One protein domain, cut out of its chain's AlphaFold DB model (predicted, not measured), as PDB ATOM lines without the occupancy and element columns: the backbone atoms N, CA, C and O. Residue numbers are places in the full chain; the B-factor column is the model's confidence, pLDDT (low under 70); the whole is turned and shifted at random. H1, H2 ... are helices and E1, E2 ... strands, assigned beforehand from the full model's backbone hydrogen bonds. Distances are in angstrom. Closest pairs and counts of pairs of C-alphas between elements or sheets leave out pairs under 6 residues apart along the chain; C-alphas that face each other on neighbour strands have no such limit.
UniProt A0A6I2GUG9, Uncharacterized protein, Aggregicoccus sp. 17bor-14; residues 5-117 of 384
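What this domain is: This is residues 5 to 117 of the 384 residues of an uncharacterized protein of Aggregicoccus sp. 17bor-14 (UniProt A0A6I2GUG9). A two-strand antiparallel ribbon, E1 and E2, has H3 packed on it, H1 beside H3 and H2 crossing H1; H4 and looped residues 79 to 104 make a lobe at the other end. The 113 printed residues run E1 H1 H2 H3 E2 H4, mixed helices and strands. The whole is compact, radius of gyration of the C-alphas 13.4 A, spanning 41 by 27 by 20 A.

Where its parts are: Find C-alpha 5 at (163.175, 144.666, 158.895), where E1, residues 5 to 12, begins; E2 is residues 71 to 78, 22.6 A long. H3 is residues 55 to 67, 18.2 A; H1, 20 to 31; H2, 35 to 43; H4, 105 to 111, ends at (189.480, 151.346, 158.911).

How they stand to each other: Look at N 7 and O 75 of E1 and E2, 2.8 A, within hydrogen-bond range. The closest C-alphas of H3 and E2, Leu 62 and Ala 72, are 6.5 A apart. H1 touches H3 at Ala 23 and Leu 65, closest C-alphas 5.4 A, a shallow tilt of 14 degrees, opposite ways. H2 touches H1, C-alphas of Ala 38 and Ala 28 closest at 5.0 A, about perpendicular at 73 degrees. H4 touches H2, C-alphas of Leu 106 and Leu 41 closest at 6.7 A. In H1, H2, H3 and H4 every O i to N i+4 pair is within hydrogen-bond range.

The domain as a whole: The C-alphas farthest apart, Pro 18 and Cys 99, span 41.2 A. The printed part has no cut; links H2 to H3 and E2 to H4 are long. No printed residue is under 70 in pLDDT.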
ATOM      1  N   THR A   5     162.354 144.707 157.680       83.00
ATOM      2  CA  THR A   5     163.175 144.666 158.895       83.00
ATOM      3  C   THR A   5     163.272 146.054 159.513       83.00
ATOM      4  O   THR A   5     163.125 147.076 158.847       83.00
ATOM      5  N   HIS A   6     163.498 146.093 160.822       89.56
ATOM      6  CA  HIS A   6     163.607 147.339 161.569       89.56
ATOM      7  C   HIS A   6     165.081 147.615 161.858       89.56
ATOM      8  O   HIS A   6     165.786 146.756 162.392       89.56
ATOM      9  N   ARG A   7     165.565 148.806 161.512       89.19
ATOM     10  CA  ARG A   7     166.915 149.276 161.847       89.19
ATOM     11  C   ARG A   7     166.823 150.360 162.907       89.19
ATOM     12  O   ARG A   7     165.897 151.160 162.909       89.19
ATOM     13  N   VAL A   8     167.798 150.415 163.802       91.94
ATOM     14  CA  VAL A   8     167.886 151.491 164.796       91.94
ATOM     15  C   VAL A   8     168.865 152.547 164.283       91.94
ATOM     16  O   VAL A   8     170.013 152.233 163.966       91.94
ATOM     17  N   GLN A   9     168.409 153.793 164.181       93.19
ATOM     18  CA  GLN A   9     169.241 154.958 163.901       93.19
ATOM     19  C   GLN A   9     169.600 155.645 165.216       93.19
ATOM     20  O   GLN A   9     168.715 156.107 165.934       93.19
ATOM     21  N   LEU A  10     170.895 155.736 165.502       92.75
ATOM     22  CA  LEU A  10     171.455 156.563 166.563       92.75
ATOM     23  C   LEU A  10     171.585 157.996 166.039       92.75
ATOM     24  O   LEU A  10     172.234 158.228 165.022       92.75
ATOM     25  N   LEU A  11     170.967 158.949 166.726       93.50
ATOM     26  CA  LEU A  11     171.055 160.379 166.429       93.50
ATOM     27  C   LEU A  11     172.115 161.050 167.306       93.50
ATOM     28  O   LEU A  11     172.901 161.856 166.816       93.50
ATOM     29  N   ARG A  12     172.172 160.669 168.586       93.31
ATOM     30  CA  ARG A  12     173.141 161.177 169.561       93.31
ATOM     31  C   ARG A  12     173.621 160.047 170.464       93.31
ATOM     32  O   ARG A  12     172.815 159.251 170.948       93.31
ATOM     33  N   ALA A  13     174.930 159.990 170.687       91.12
ATOM     34  CA  ALA A  13     175.539 159.057 171.626       91.12
ATOM     35  C   ALA A  13     175.107 159.382 173.072       91.12
ATOM     36  O   ALA A  13     174.835 160.547 173.374       91.12
ATOM     37  N   PRO A  14     175.050 158.386 173.973       91.00
ATOM     38  CA  PRO A  14     174.779 158.647 175.380       91.00
ATOM     39  C   PRO A  14     175.902 159.507 175.988       91.00
ATOM     40  O   PRO A  14     177.065 159.350 175.597       91.00
ATOM     41  N   PRO A  15     175.590 160.400 176.946       88.44
ATOM     42  CA  PRO A  15     176.607 161.196 177.623       88.44
ATOM     43  C   PRO A  15     177.603 160.287 178.366       88.44
ATOM     44  O   PRO A  15     177.222 159.204 178.827       88.44
ATOM     45  N   PRO A  16     178.877 160.697 178.506       85.19
ATOM     46  CA  PRO A  16     179.871 159.908 179.226       85.19
ATOM     47  C   PRO A  16     179.416 159.681 180.673       85.19
ATOM     48  O   PRO A  16     179.090 160.623 181.391       85.19
ATOM     49  N   GLY A  17     179.382 158.420 181.104       86.44
ATOM     50  CA  GLY A  17     178.881 158.056 182.426       86.44
ATOM     51  C   GLY A  17     178.699 156.546 182.614       86.44
ATOM     52  O   GLY A  17     178.933 155.765 181.687       86.44
ATOM     53  N   PRO A  18     178.250 156.105 183.804       81.56
ATOM     54  CA  PRO A  18     178.115 154.683 184.140       81.56
ATOM     55  C   PRO A  18     177.096 153.943 183.254       81.56
ATOM     56  O   PRO A  18     177.203 152.733 183.063       81.56
ATOM     57  N   ALA A  19     176.146 154.667 182.659       81.44
ATOM     58  CA  ALA A  19     175.114 154.111 181.786       81.44
ATOM     59  C   ALA A  19     175.617 153.732 180.372       81.44
ATOM     60  O   ALA A  19     174.964 152.952 179.674       81.44
ATOM     61  N   VAL A  20     176.808 154.193 179.964       88.00
ATOM     62  CA  VAL A  20     177.408 153.871 178.652       88.00
ATOM     63  C   VAL A  20     177.780 152.388 178.541       88.00
ATOM     64  O   VAL A  20     177.655 151.787 177.471       88.00
ATOM     65  N   GLY A  21     178.202 151.764 179.646       89.75
ATOM     66  CA  GLY A  21     178.561 150.342 179.695       89.75
ATOM     67  C   GLY A  21     177.386 149.413 179.351       89.75
ATOM     68  O   GLY A  21     177.516 148.594 178.435       89.75
ATOM     69  N   PRO A  22     176.228 149.546 180.025       91.56
ATOM     70  CA  PRO A  22     175.002 148.827 179.682       91.56
ATOM     71  C   PRO A  22     174.542 149.033 178.231       91.56
ATOM     72  O   PRO A  22     174.218 148.049 177.565       91.56
ATOM     73  N   ALA A  23     174.584 150.266 177.709       90.38
ATOM     74  CA  ALA A  23     174.237 150.560 176.312       90.38
ATOM     75  C   ALA A  23     175.158 149.837 175.321       90.38
ATOM     76  O   ALA A  23     174.699 149.181 174.385       90.38
ATOM     77  N   THR A  24     176.467 149.901 175.574       92.75
ATOM     78  CA  THR A  24     177.493 149.214 174.779       92.75
ATOM     79  C   THR A  24     177.293 147.698 174.816       92.75
ATOM     80  O   THR A  24     177.423 147.030 173.793       92.75
ATOM     81  N   LEU A  25     176.937 147.133 175.976       93.38
ATOM     82  CA  LEU A  25     176.672 145.702 176.127       93.38
ATOM     83  C   LEU A  25     175.397 145.263 175.396       93.38
ATOM     84  O   LEU A  25     175.401 144.208 174.762       93.38
ATOM     85  N   ALA A  26     174.325 146.055 175.480       92.44
ATOM     86  CA  ALA A  26     173.091 145.808 174.742       92.44
ATOM     87  C   ALA A  26     173.365 145.800 173.233       92.44
ATOM     88  O   ALA A  26     173.029 144.836 172.548       92.44
ATOM     89  N   LEU A  27     174.086 146.810 172.741       92.12
ATOM     90  CA  LEU A  27     174.488 146.910 171.342       92.12
ATOM     91  C   LEU A  27     175.380 145.737 170.905       92.12
ATOM     92  O   LEU A  27     175.117 145.119 169.874       92.12
ATOM     93  N   ALA A  28     176.387 145.378 171.706       93.44
ATOM     94  CA  ALA A  28     177.279 144.248 171.446       93.44
ATOM     95  C   ALA A  28     176.514 142.923 171.323       93.44
ATOM     96  O   ALA A  28     176.744 142.162 170.386       93.44
ATOM     97  N   ARG A  29     175.564 142.655 172.228       93.44
ATOM     98  CA  ARG A  29     174.744 141.433 172.194       93.44
ATOM     99  C   ARG A  29     173.808 141.409 170.990       93.44
ATOM    100  O   ARG A  29     173.767 140.408 170.278       93.44
ATOM    101  N   THR A  30     173.094 142.504 170.736       92.31
ATOM    102  CA  THR A  30     172.112 142.573 169.646       92.31
ATOM    103  C   THR A  30     172.775 142.530 168.272       92.31
ATOM    104  O   THR A  30     172.240 141.917 167.350       92.31
ATOM    105  N   LEU A  31     173.961 143.125 168.121       90.69
ATOM    106  CA  LEU A  31     174.718 143.112 166.869       90.69
ATOM    107  C   LEU A  31     175.717 141.949 166.755       90.69
ATOM    108  O   LEU A  31     176.260 141.756 165.674       90.69
ATOM    109  N   GLN A  32     175.896 141.142 167.809       92.81
ATOM    110  CA  GLN A  32     176.917 140.083 167.904       92.81
ATOM    111  C   GLN A  32     178.339 140.606 167.634       92.81
ATOM    112  O   GLN A  32     179.097 140.036 166.854       92.81
ATOM    113  N   LEU A  33     178.685 141.717 168.282       92.00
ATOM    114  CA  LEU A  33     179.979 142.390 168.171       92.00
ATOM    115  C   LEU A  33     180.762 142.305 169.480       92.00
ATOM    116  O   LEU A  33     180.193 142.077 170.551       92.00
ATOM    117  N   SER A  34     182.071 142.551 169.417       93.00
ATOM    118  CA  SER A  34     182.852 142.798 170.630       93.00
ATOM    119  C   SER A  34     182.394 144.092 171.320       93.00
ATOM    120  O   SER A  34     181.862 145.006 170.685       93.00
ATOM    121  N   ARG A  35     182.628 144.211 172.637       92.44
ATOM    122  CA  ARG A  35     182.316 145.453 173.375       92.44
ATOM    123  C   ARG A  35     183.035 146.668 172.783       92.44
ATOM    124  O   ARG A  35     182.454 147.745 172.749       92.44
ATOM    125  N   THR A  36     184.261 146.490 172.290       92.12
ATOM    126  CA  THR A  36     185.046 147.554 171.652       92.12
ATOM    127  C   THR A  36     184.393 148.034 170.358       92.12
ATOM    128  O   THR A  36     184.195 149.231 170.181       92.12
ATOM    129  N   GLU A  37     183.995 147.118 169.472       92.00
ATOM    130  CA  GLU A  37     183.313 147.460 168.214       92.00
ATOM    131  C   GLU A  37     181.941 148.099 168.448       92.00
ATOM    132  O   GLU A  37     181.580 149.058 167.769       92.00
ATOM    133  N   ALA A  38     181.189 147.602 169.435       92.44
ATOM    134  CA  ALA A  38     179.933 148.216 169.843       92.44
ATOM    135  C   ALA A  38     180.155 149.634 170.390       92.44
ATOM    136  O   ALA A  38     179.426 150.550 170.024       92.44
ATOM    137  N   GLY A  39     181.191 149.838 171.207       91.69
ATOM    138  CA  GLY A  39     181.562 151.160 171.712       91.69
ATOM    139  C   GLY A  39     181.911 152.136 170.586       91.69
ATOM    140  O   GLY A  39     181.455 153.275 170.607       91.69
ATOM    141  N   LEU A  40     182.642 151.676 169.562       91.12
ATOM    142  CA  LEU A  40     182.952 152.479 168.375       91.12
ATOM    143  C   LEU A  40     181.687 152.885 167.608       91.12
ATOM    144  O   LEU A  40     181.542 154.056 167.269       91.12
ATOM    145  N   LEU A  41     180.755 151.956 167.370       90.81
ATOM    146  CA  LEU A  41     179.480 152.277 166.712       90.81
ATOM    147  C   LEU A  41     178.638 153.257 167.527       90.81
ATOM    148  O   LEU A  41     178.051 154.173 166.955       90.81
ATOM    149  N   LEU A  42     178.588 153.069 168.846       91.69
ATOM    150  CA  LEU A  42     177.845 153.934 169.756       91.69
ATOM    151  C   LEU A  42     178.413 155.360 169.765       91.69
ATOM    152  O   LEU A  42     177.649 156.321 169.745       91.69
ATOM    153  N   GLY A  43     179.743 155.494 169.755       90.00
ATOM    154  CA  GLY A  43     180.438 156.782 169.693       90.00
ATOM    155  C   GLY A  43     180.391 157.463 168.323       90.00
ATOM    156  O   GLY A  43     180.629 158.662 168.241       90.00
ATOM    157  N   ALA A  44     180.056 156.734 167.256       89.69
ATOM    158  CA  ALA A  44     179.990 157.256 165.888       89.69
ATOM    159  C   ALA A  44     178.634 157.883 165.516       89.69
ATOM    160  O   ALA A  44     178.352 158.066 164.332       89.69
ATOM    161  N   ALA A  45     177.768 158.178 166.490       88.38
ATOM    162  CA  ALA A  45     176.503 158.861 166.231       88.38
ATOM    163  C   ALA A  45     176.741 160.261 165.604       88.38
ATOM    164  O   ALA A  45     177.648 160.968 166.047       88.38
ATOM    165  N   PRO A  46     175.925 160.700 164.624       91.75
ATOM    166  CA  PRO A  46     174.739 160.023 164.103       91.75
ATOM    167  C   PRO A  46     175.073 158.897 163.109       91.75
ATOM    168  O   PRO A  46     175.798 159.100 162.138       91.75
ATOM    169  N   CYS A  47     174.499 157.708 163.308       90.38
ATOM    170  CA  CYS A  47     174.711 156.551 162.434       90.38
ATOM    171  C   CYS A  47     173.487 155.618 162.398       90.38
ATOM    172  O   CYS A  47     172.673 155.582 163.322       90.38
ATOM    173  N   VAL A  48     173.338 154.843 161.320       90.69
ATOM    174  CA  VAL A  48     172.334 153.768 161.234       90.69
ATOM    175  C   VAL A  48     173.018 152.446 161.549       90.69
ATOM    176  O   VAL A  48     174.037 152.113 160.943       90.69
ATOM    177  N   LEU A  49     172.467 151.682 162.492       91.19
ATOM    178  CA  LEU A  49     173.076 150.423 162.897       91.19
ATOM    179  C   LEU A  49     172.990 149.381 161.764       91.19
ATOM    180  O   LEU A  49     171.911 149.176 161.200       91.19
ATOM    181  N   PRO A  50     174.103 148.698 161.429       88.88
ATOM    182  CA  PRO A  50     174.218 147.875 160.224       88.88
ATOM    183  C   PRO A  50     173.626 146.465 160.406       88.88
ATOM    184  O   PRO A  50     174.271 145.471 160.085       88.88
ATOM    185  N   ARG A  51     172.415 146.346 160.962       90.31
ATOM    186  CA  ARG A  51     171.694 145.069 161.105       90.31
ATOM    187  C   ARG A  51     170.186 145.304 161.141       90.31
ATOM    188  O   ARG A  51     169.706 146.054 161.988       90.31
ATOM    189  N   GLY A  52     169.447 144.625 160.267       88.25
ATOM    190  CA  GLY A  52     168.000 144.509 160.369       88.25
ATOM    191  C   GLY A  52     167.610 143.609 161.540       88.25
ATOM    192  O   GLY A  52     168.147 142.511 161.710       88.25
ATOM    193  N   LEU A  53     166.681 144.084 162.359       89.81
ATOM    194  CA  LEU A  53     166.177 143.404 163.545       89.81
ATOM    195  C   LEU A  53     164.682 143.109 163.392       89.81
ATOM    196  O   LEU A  53     163.957 143.804 162.673       89.81
ATOM    197  N   ALA A  54     164.221 142.076 164.099       90.31
ATOM    198  CA  ALA A  54     162.796 141.862 164.322       90.31
ATOM    199  C   ALA A  54     162.210 143.040 165.134       90.31
ATOM    200  O   ALA A  54     162.953 143.633 165.928       90.31
ATOM    201  N   PRO A  55     160.913 143.363 164.986       88.69
ATOM    202  CA  PRO A  55     160.291 144.515 165.650       88.69
ATOM    203  C   PRO A  55     160.554 144.552 167.165       88.69
ATOM    204  O   PRO A  55     161.025 145.562 167.690       88.69
ATOM    205  N   ASP A  56     160.372 143.420 167.850       90.00
ATOM    206  CA  ASP A  56     160.572 143.317 169.302       90.00
ATOM    207  C   ASP A  56     162.033 143.532 169.715       90.00
ATOM    208  O   ASP A  56     162.322 144.198 170.713       90.00
ATOM    209  N   ALA A  57     162.974 143.010 168.923       89.56
ATOM    210  CA  ALA A  57     164.404 143.178 169.163       89.56
ATOM    211  C   ALA A  57     164.855 144.627 168.915       89.56
ATOM    212  O   ALA A  57     165.675 145.151 169.672       89.56
ATOM    213  N   ALA A  58     164.299 145.292 167.894       90.56
ATOM    214  CA  ALA A  58     164.544 146.706 167.617       90.56
ATOM    215  C   ALA A  58     163.996 147.599 168.740       90.56
ATOM    216  O   ALA A  58     164.712 148.473 169.229       90.56
ATOM    217  N   ALA A  59     162.770 147.335 169.205       92.38
ATOM    218  CA  ALA A  59     162.160 148.045 170.327       92.38
ATOM    219  C   ALA A  59     162.924 147.815 171.643       92.38
ATOM    220  O   ALA A  59     163.130 148.748 172.420       92.38
ATOM    221  N   GLY A  60     163.393 146.586 171.884       92.69
ATOM    222  CA  GLY A  60     164.233 146.251 173.033       92.69
ATOM    223  C   GLY A  60     165.566 147.003 173.032       92.69
ATOM    224  O   GLY A  60     165.935 147.593 174.047       92.69
ATOM    225  N   LEU A  61     166.257 147.037 171.887       92.56
ATOM    226  CA  LEU A  61     167.503 147.792 171.734       92.56
ATOM    227  C   LEU A  61     167.273 149.301 171.886       92.56
ATOM    228  O   LEU A  61     168.048 149.962 172.571       92.56
ATOM    229  N   LEU A  62     166.196 149.838 171.303       94.38
ATOM    230  CA  LEU A  62     165.826 151.247 171.437       94.38
ATOM    231  C   LEU A  62     165.659 151.643 172.910       94.38
ATOM    232  O   LEU A  62     166.278 152.610 173.349       94.38
ATOM    233  N   ARG A  63     164.890 150.864 173.687       94.44
ATOM    234  CA  ARG A  63     164.703 151.109 175.127       94.44
ATOM    235  C   ARG A  63     166.024 151.074 175.889       94.44
ATOM    236  O   ARG A  63     166.251 151.930 176.735       94.44
ATOM    237  N   ALA A  64     166.903 150.118 175.582       92.31
ATOM    238  CA  ALA A  64     168.211 150.019 176.229       92.31
ATOM    239  C   ALA A  64     169.114 151.232 175.933       92.31
ATOM    240  O   ALA A  64     169.813 151.707 176.825       92.31
ATOM    241  N   LEU A  65     169.083 151.749 174.702       92.88
ATOM    242  CA  LEU A  65     169.839 152.940 174.302       92.88
ATOM    243  C   LEU A  65     169.272 154.215 174.949       92.88
ATOM    244  O   LEU A  65     170.032 155.008 175.503       92.88
ATOM    245  N   GLN A  66     167.948 154.381 174.944       93.06
ATOM    246  CA  GLN A  66     167.272 155.529 175.561       93.06
ATOM    247  C   GLN A  66     167.428 155.548 177.085       93.06
ATOM    248  O   GLN A  66     167.674 156.605 177.658       93.06
ATOM    249  N   ALA A  67     167.370 154.385 177.746       92.00
ATOM    250  CA  ALA A  67     167.619 154.265 179.186       92.00
ATOM    251  C   ALA A  67     169.042 154.691 179.581       92.00
ATOM    252  O   ALA A  67     169.278 155.093 180.717       92.00
ATOM    253  N   ALA A  68     169.986 154.629 178.641       90.75
ATOM    254  CA  ALA A  68     171.342 155.122 178.828       90.75
ATOM    255  C   ALA A  68     171.534 156.598 178.438       90.75
ATOM    256  O   ALA A  68     172.655 157.098 178.501       90.75
ATOM    257  N   GLY A  69     170.467 157.291 178.031       91.06
ATOM    258  CA  GLY A  69     170.507 158.693 177.620       91.06
ATOM    259  C   GLY A  69     170.934 158.925 176.167       91.06
ATOM    260  O   GLY A  69     171.299 160.047 175.828       91.06
ATOM    261  N   ALA A  70     170.921 157.899 175.308       92.50
ATOM    262  CA  ALA A  70     171.155 158.068 173.872       92.50
ATOM    263  C   ALA A  70     169.870 158.500 173.144       92.50
ATOM    264  O   ALA A  70     168.781 158.000 173.441       92.50
ATOM    265  N   GLU A  71     169.991 159.357 172.128       94.50
ATOM    266  CA  GLU A  71     168.872 159.665 171.229       94.50
ATOM    267  C   GLU A  71     168.904 158.697 170.051       94.50
ATOM    268  O   GLU A  71     169.852 158.686 169.261       94.50
ATOM    269  N   ALA A  72     167.868 157.873 169.926       93.44
ATOM    270  CA  ALA A  72     167.752 156.880 168.870       93.44
ATOM    271  C   ALA A  72     166.299 156.749 168.404       93.44
ATOM    272  O   ALA A  72     165.367 157.059 169.149       93.44
ATOM    273  N   ARG A  73     166.104 156.265 167.177       94.81
ATOM    274  CA  ARG A  73     164.786 155.942 166.613       94.81
ATOM    275  C   ARG A  73     164.839 154.658 165.799       94.81
ATOM    276  O   ARG A  73     165.899 154.272 165.311       94.81
ATOM    277  N   VAL A  74     163.695 154.006 165.637       93.19
ATOM    278  CA  VAL A  74     163.555 152.846 164.753       93.19
ATOM    279  C   VAL A  74     163.113 153.329 163.373       93.19
ATOM    280  O   VAL A  74     162.254 154.198 163.259       93.19
ATOM    281  N   LEU A  75     163.730 152.777 162.336       90.75
ATOM    282  CA  LEU A  75     163.407 152.986 160.934       90.75
ATOM    283  C   LEU A  75     162.982 151.651 160.328       90.75
ATOM    284  O   LEU A  75     163.624 150.627 160.573       90.75
ATOM    285  N   GLU A  76     161.955 151.673 159.493       85.69
ATOM    286  CA  GLU A  76     161.670 150.555 158.602       85.69
ATOM    287  C   GLU A  76     162.642 150.602 157.422       85.69
ATOM    288  O   GLU A  76     162.832 151.643 156.789       85.69
ATOM    289  N   ALA A  77     163.295 149.479 157.145       78.00
ATOM    290  CA  ALA A  77     164.202 149.342 156.018       78.00
ATOM    291  C   ALA A  77     163.961 147.999 155.315       78.00
ATOM    292  O   ALA A  77     163.615 147.004 155.963       78.00
ATOM    293  N   PRO A  78     164.152 147.925 153.988       76.62
ATOM    294  CA  PRO A  78     164.170 146.639 153.316       76.62
ATOM    295  C   PRO A  78     165.329 145.801 153.866       76.62
ATOM    296  O   PRO A  78     166.436 146.307 154.069       76.62
ATOM    297  N   ALA A  79     165.083 144.512 154.099       70.75
ATOM    298  CA  ALA A  79     166.140 143.589 154.481       70.75
ATOM    299  C   ALA A  79     167.229 143.568 153.397       70.75
ATOM    300  O   ALA A  79     166.937 143.247 152.241       70.75
ATOM    301  N   SER A  80     168.482 143.875 153.757       74.19
ATOM    302  CA  SER A  80     169.588 143.587 152.842       74.19
ATOM    303  C   SER A  80     169.832 142.080 152.815       74.19
ATOM    304  O   SER A  80     169.972 141.438 153.860       74.19
ATOM    305  N   ALA A  81     169.923 141.510 151.613       73.44
ATOM    306  CA  ALA A  81     170.379 140.134 151.428       73.44
ATOM    307  C   ALA A  81     171.908 140.004 151.591       73.44
ATOM    308  O   ALA A  81     172.433 138.898 151.734       73.44
ATOM    309  N   GLY A  82     172.643 141.119 151.550       85.06
ATOM    310  CA  GLY A  82     174.087 141.126 151.693       85.06
ATOM    311  C   GLY A  82     174.535 141.108 153.152       85.06
ATOM    312  O   GLY A  82     174.054 141.860 153.997       85.06
ATOM    313  N   ARG A  83     175.490 140.224 153.457       90.50
ATOM    314  CA  ARG A  83     176.210 140.196 154.735       90.50
ATOM    315  C   ARG A  83     177.650 140.629 154.529       90.50
ATOM    316  O   ARG A  83     178.239 140.354 153.479       90.50
ATOM    317  N   CYS A  84     178.214 141.296 155.529       90.69
ATOM    318  CA  CYS A  84     179.617 141.677 155.512       90.69
ATOM    319  C   CYS A  84     180.526 140.442 155.581       90.69
ATOM    320  O   CYS A  84     180.280 139.516 156.349       90.69
ATOM    321  N   SER A  85     181.611 140.451 154.805       89.00
ATOM    322  CA  SER A  85     182.581 139.351 154.771       89.00
ATOM    323  C   SER A  85     183.402 139.202 156.057       89.00
ATOM    324  O   SER A  85     183.908 138.116 156.313       89.00
ATOM    325  N   ASP A  86     183.541 140.267 156.854       88.19
ATOM    326  CA  ASP A  86     184.253 140.232 158.143       88.19
ATOM    327  C   ASP A  86     183.298 140.092 159.344       88.19
ATOM    328  O   ASP A  86     183.707 139.628 160.405       88.19
ATOM    329  N   HIS A  87     182.026 140.474 159.178       90.50
ATOM    330  CA  HIS A  87     181.008 140.482 160.230       90.50
ATOM    331  C   HIS A  87     179.730 139.804 159.730       90.50
ATOM    332  O   HIS A  87     178.831 140.462 159.211       90.50
ATOM    333  N   ALA A  88     179.626 138.485 159.910       88.44
ATOM    334  CA  ALA A  88     178.510 137.689 159.383       88.44
ATOM    335  C   ALA A  88     177.123 138.132 159.895       88.44
ATOM    336  O   ALA A  88     176.118 137.959 159.207       88.44
ATOM    337  N   ALA A  89     177.073 138.722 161.093       88.31
ATOM    338  CA  ALA A  89     175.853 139.233 161.711       88.31
ATOM    339  C   ALA A  89     175.406 140.608 161.180       88.31
ATOM    340  O   ALA A  89     174.281 141.025 161.460       88.31
ATOM    341  N   LEU A  90     176.270 141.315 160.441       90.81
ATOM    342  CA  LEU A  90     176.013 142.665 159.946       90.81
ATOM    343  C   LEU A  90     175.659 142.664 158.457       90.81
ATOM    344  O   LEU A  90     176.172 141.875 157.661       90.81
ATOM    345  N   GLU A  91     174.778 143.584 158.090       90.31
ATOM    346  CA  GLU A  91     174.396 143.868 156.709       90.31
ATOM    347  C   GLU A  91     175.483 144.678 156.008       90.31
ATOM    348  O   GLU A  91     176.244 145.425 156.633       90.31
ATOM    349  N   ASP A  92     175.589 144.480 154.700       87.88
ATOM    350  CA  ASP A  92     176.500 145.249 153.873       87.88
ATOM    351  C   ASP A  92     176.028 146.702 153.703       87.88
ATOM    352  O   ASP A  92     174.841 147.014 153.696       87.88
ATOM    353  N   ASP A  93     177.008 147.591 153.590       86.19
ATOM    354  CA  ASP A  93     176.856 149.035 153.368       86.19
ATOM    355  C   ASP A  93     177.650 149.487 152.119       86.19
ATOM    356  O   ASP A  93     177.709 150.658 151.745       86.19
ATOM    357  N   GLY A  94     178.307 148.535 151.452       87.31
ATOM    358  CA  GLY A  94     179.101 148.753 150.255       87.31
ATOM    359  C   GLY A  94     180.095 147.624 150.009       87.31
ATOM    360  O   GLY A  94     180.090 146.593 150.687       87.31
ATOM    361  N   SER A  95     180.989 147.852 149.052       91.44
ATOM    362  CA  SER A  95     182.001 146.881 148.637       91.44
ATOM    363  C   SER A  95     183.412 147.383 148.922       91.44
ATOM    364  O   SER A  95     183.704 148.574 148.815       91.44
ATOM    365  N   CYS A  96     184.299 146.448 149.250       91.19
ATOM    366  CA  CYS A  96     185.724 146.671 149.425       91.19
ATOM    367  C   CYS A  96     186.336 147.200 148.124       91.19
ATOM    368  O   CYS A  96     186.300 146.510 147.107       91.19
ATOM    369  N   GLU A  97     186.988 148.359 148.183       90.50
ATOM    370  CA  GLU A  97     187.648 149.000 147.034       90.50
ATOM    371  C   GLU A  97     188.713 148.114 146.367       90.50
ATOM    372  O   GLU A  97     189.030 148.295 145.199       90.50
ATOM    373  N   GLY A  98     189.306 147.174 147.112       89.31
ATOM    374  CA  GLY A  98     190.412 146.351 146.617       89.31
ATOM    375  C   GLY A  98     190.007 145.013 145.999       89.31
ATOM    376  O   GLY A  98     190.732 144.503 145.153       89.31
ATOM    377  N   CYS A  99     188.908 144.401 146.446       92.38
ATOM    378  CA  CYS A  99     188.523 143.052 146.002       92.38
ATOM    379  C   CYS A  99     187.021 142.859 145.770       92.38
ATOM    380  O   CYS A  99     186.599 141.742 145.491       92.38
ATOM    381  N   GLY A 100     186.200 143.897 145.953       91.25
ATOM    382  CA  GLY A 100     184.747 143.826 145.784       91.25
ATOM    383  C   GLY A 100     183.984 143.096 146.899       91.25
ATOM    384  O   GLY A 100     182.759 143.065 146.862       91.25
ATOM    385  N   ALA A 101     184.664 142.532 147.905       91.81
ATOM    386  CA  ALA A 101     184.013 141.859 149.033       91.81
ATOM    387  C   ALA A 101     183.092 142.807 149.820       91.81
ATOM    388  O   ALA A 101     183.426 143.972 150.016       91.81
ATOM    389  N   ARG A 102     181.960 142.307 150.321       92.31
ATOM    390  CA  ARG A 102     180.958 143.120 151.027       92.31
ATOM    391  C   ARG A 102     181.481 143.628 152.374       92.31
ATOM    392  O   ARG A 102     181.959 142.855 153.208       92.31
ATOM    393  N   THR A 103     181.346 144.925 152.621       92.19
ATOM    394  CA  THR A 103     181.771 145.611 153.852       92.19
ATOM    395  C   THR A 103     180.577 146.268 154.534       92.19
ATOM    396  O   THR A 103     179.718 146.812 153.851       92.19
ATOM    397  N   CYS A 104     180.520 146.242 155.866       91.06
ATOM    398  CA  CYS A 104     179.509 146.969 156.643       91.06
ATOM    399  C   CYS A 104     180.012 148.356 157.078       91.06
ATOM    400  O   CYS A 104     181.213 148.637 157.025       91.06
ATOM    401  N   ALA A 105     179.108 149.188 157.602       88.50
ATOM    402  CA  ALA A 105     179.438 150.503 158.154       88.50
ATOM    403  C   ALA A 105     180.522 150.445 159.254       88.50
ATOM    404  O   ALA A 105     181.399 151.305 159.303       88.50
ATOM    405  N   LEU A 106     180.534 149.388 160.082       90.19
ATOM    406  CA  LEU A 106     181.566 149.182 161.109       90.19
ATOM    407  C   LEU A 106     182.964 148.987 160.497       90.19
ATOM    408  O   LEU A 106     183.936 149.541 161.002       90.19
ATOM    409  N   CYS A 107     183.085 148.238 159.397       88.69
ATOM    410  CA  CYS A 107     184.365 148.057 158.705       88.69
ATOM    411  C   CYS A 107     184.931 149.388 158.197       88.69
ATOM    412  O   CYS A 107     186.126 149.639 158.353       88.69
ATOM    413  N   THR A 108     184.075 150.237 157.624       88.56
ATOM    414  CA  THR A 108     184.451 151.576 157.149       88.56
ATOM    415  C   THR A 108     184.859 152.476 158.310       88.56
ATOM    416  O   THR A 108     185.885 153.143 158.221       88.56
ATOM    417  N   LEU A 109     184.110 152.437 159.415       88.50
ATOM    418  CA  LEU A 109     184.398 153.213 160.619       88.50
ATOM    419  C   LEU A 109     185.755 152.839 161.234       88.50
ATOM    420  O   LEU A 109     186.576 153.710 161.498       88.50
ATOM    421  N   VAL A 110     186.020 151.541 161.419       88.00
ATOM    422  CA  VAL A 110     187.262 151.050 162.048       88.00
ATOM    423  C   VAL A 110     188.490 151.329 161.180       88.00
ATOM    424  O   VAL A 110     189.581 151.550 161.701       88.00
ATOM    425  N   ARG A 111     188.345 151.282 159.852       85.69
ATOM    426  CA  ARG A 111     189.480 151.346 158.911       85.69
ATOM    427  C   ARG A 111     189.624 152.701 158.222       85.69
ATOM    428  O   ARG A 111     190.588 152.888 157.483       85.69
ATOM    429  N   GLY A 112     188.670 153.612 158.413       84.62
ATOM    430  CA  GLY A 112     188.600 154.906 157.728       84.62
ATOM    431  C   GLY A 112     188.417 154.813 156.206       84.62
ATOM    432  O   GLY A 112     188.565 155.814 155.514       84.62
ATOM    433  N   ALA A 113     188.147 153.618 155.667       84.75
ATOM    434  CA  ALA A 113     187.987 153.350 154.237       84.75
ATOM    435  C   ALA A 113     187.155 152.077 154.015       84.75
ATOM    436  O   ALA A 113     187.160 151.171 154.856       84.75
ATOM    437  N   ARG A 114     186.495 151.956 152.854       87.62
ATOM    438  CA  ARG A 114     185.716 150.762 152.474       87.62
ATOM    439  C   ARG A 114     186.648 149.605 152.109       87.62
ATOM    440  O   ARG A 114     186.943 149.350 150.943       87.62
ATOM    441  N   ARG A 115     187.176 148.915 153.123       90.06
ATOM    442  CA  ARG A 115     188.144 147.814 152.974       90.06
ATOM    443  C   ARG A 115     187.790 146.650 153.879       90.06
ATOM    444  O   ARG A 115     187.440 146.864 155.034       90.06
ATOM    445  N   CYS A 116     187.933 145.422 153.382       89.88
ATOM    446  CA  CYS A 116     187.825 144.210 154.199       89.88
ATOM    447  C   CYS A 116     189.134 143.914 154.955       89.88
ATOM    448  O   CYS A 116     190.210 144.405 154.590       89.88
ATOM    449  N   ALA A 117     189.071 143.058 155.978       88.19
ATOM    450  CA  ALA A 117     190.217 142.697 156.809       88.19
ATOM    451  C   ALA A 117     191.357 142.091 155.984       88.19
ATOM    452  O   ALA A 117     192.532 142.352 156.242       88.19
TER     453      ALA A 117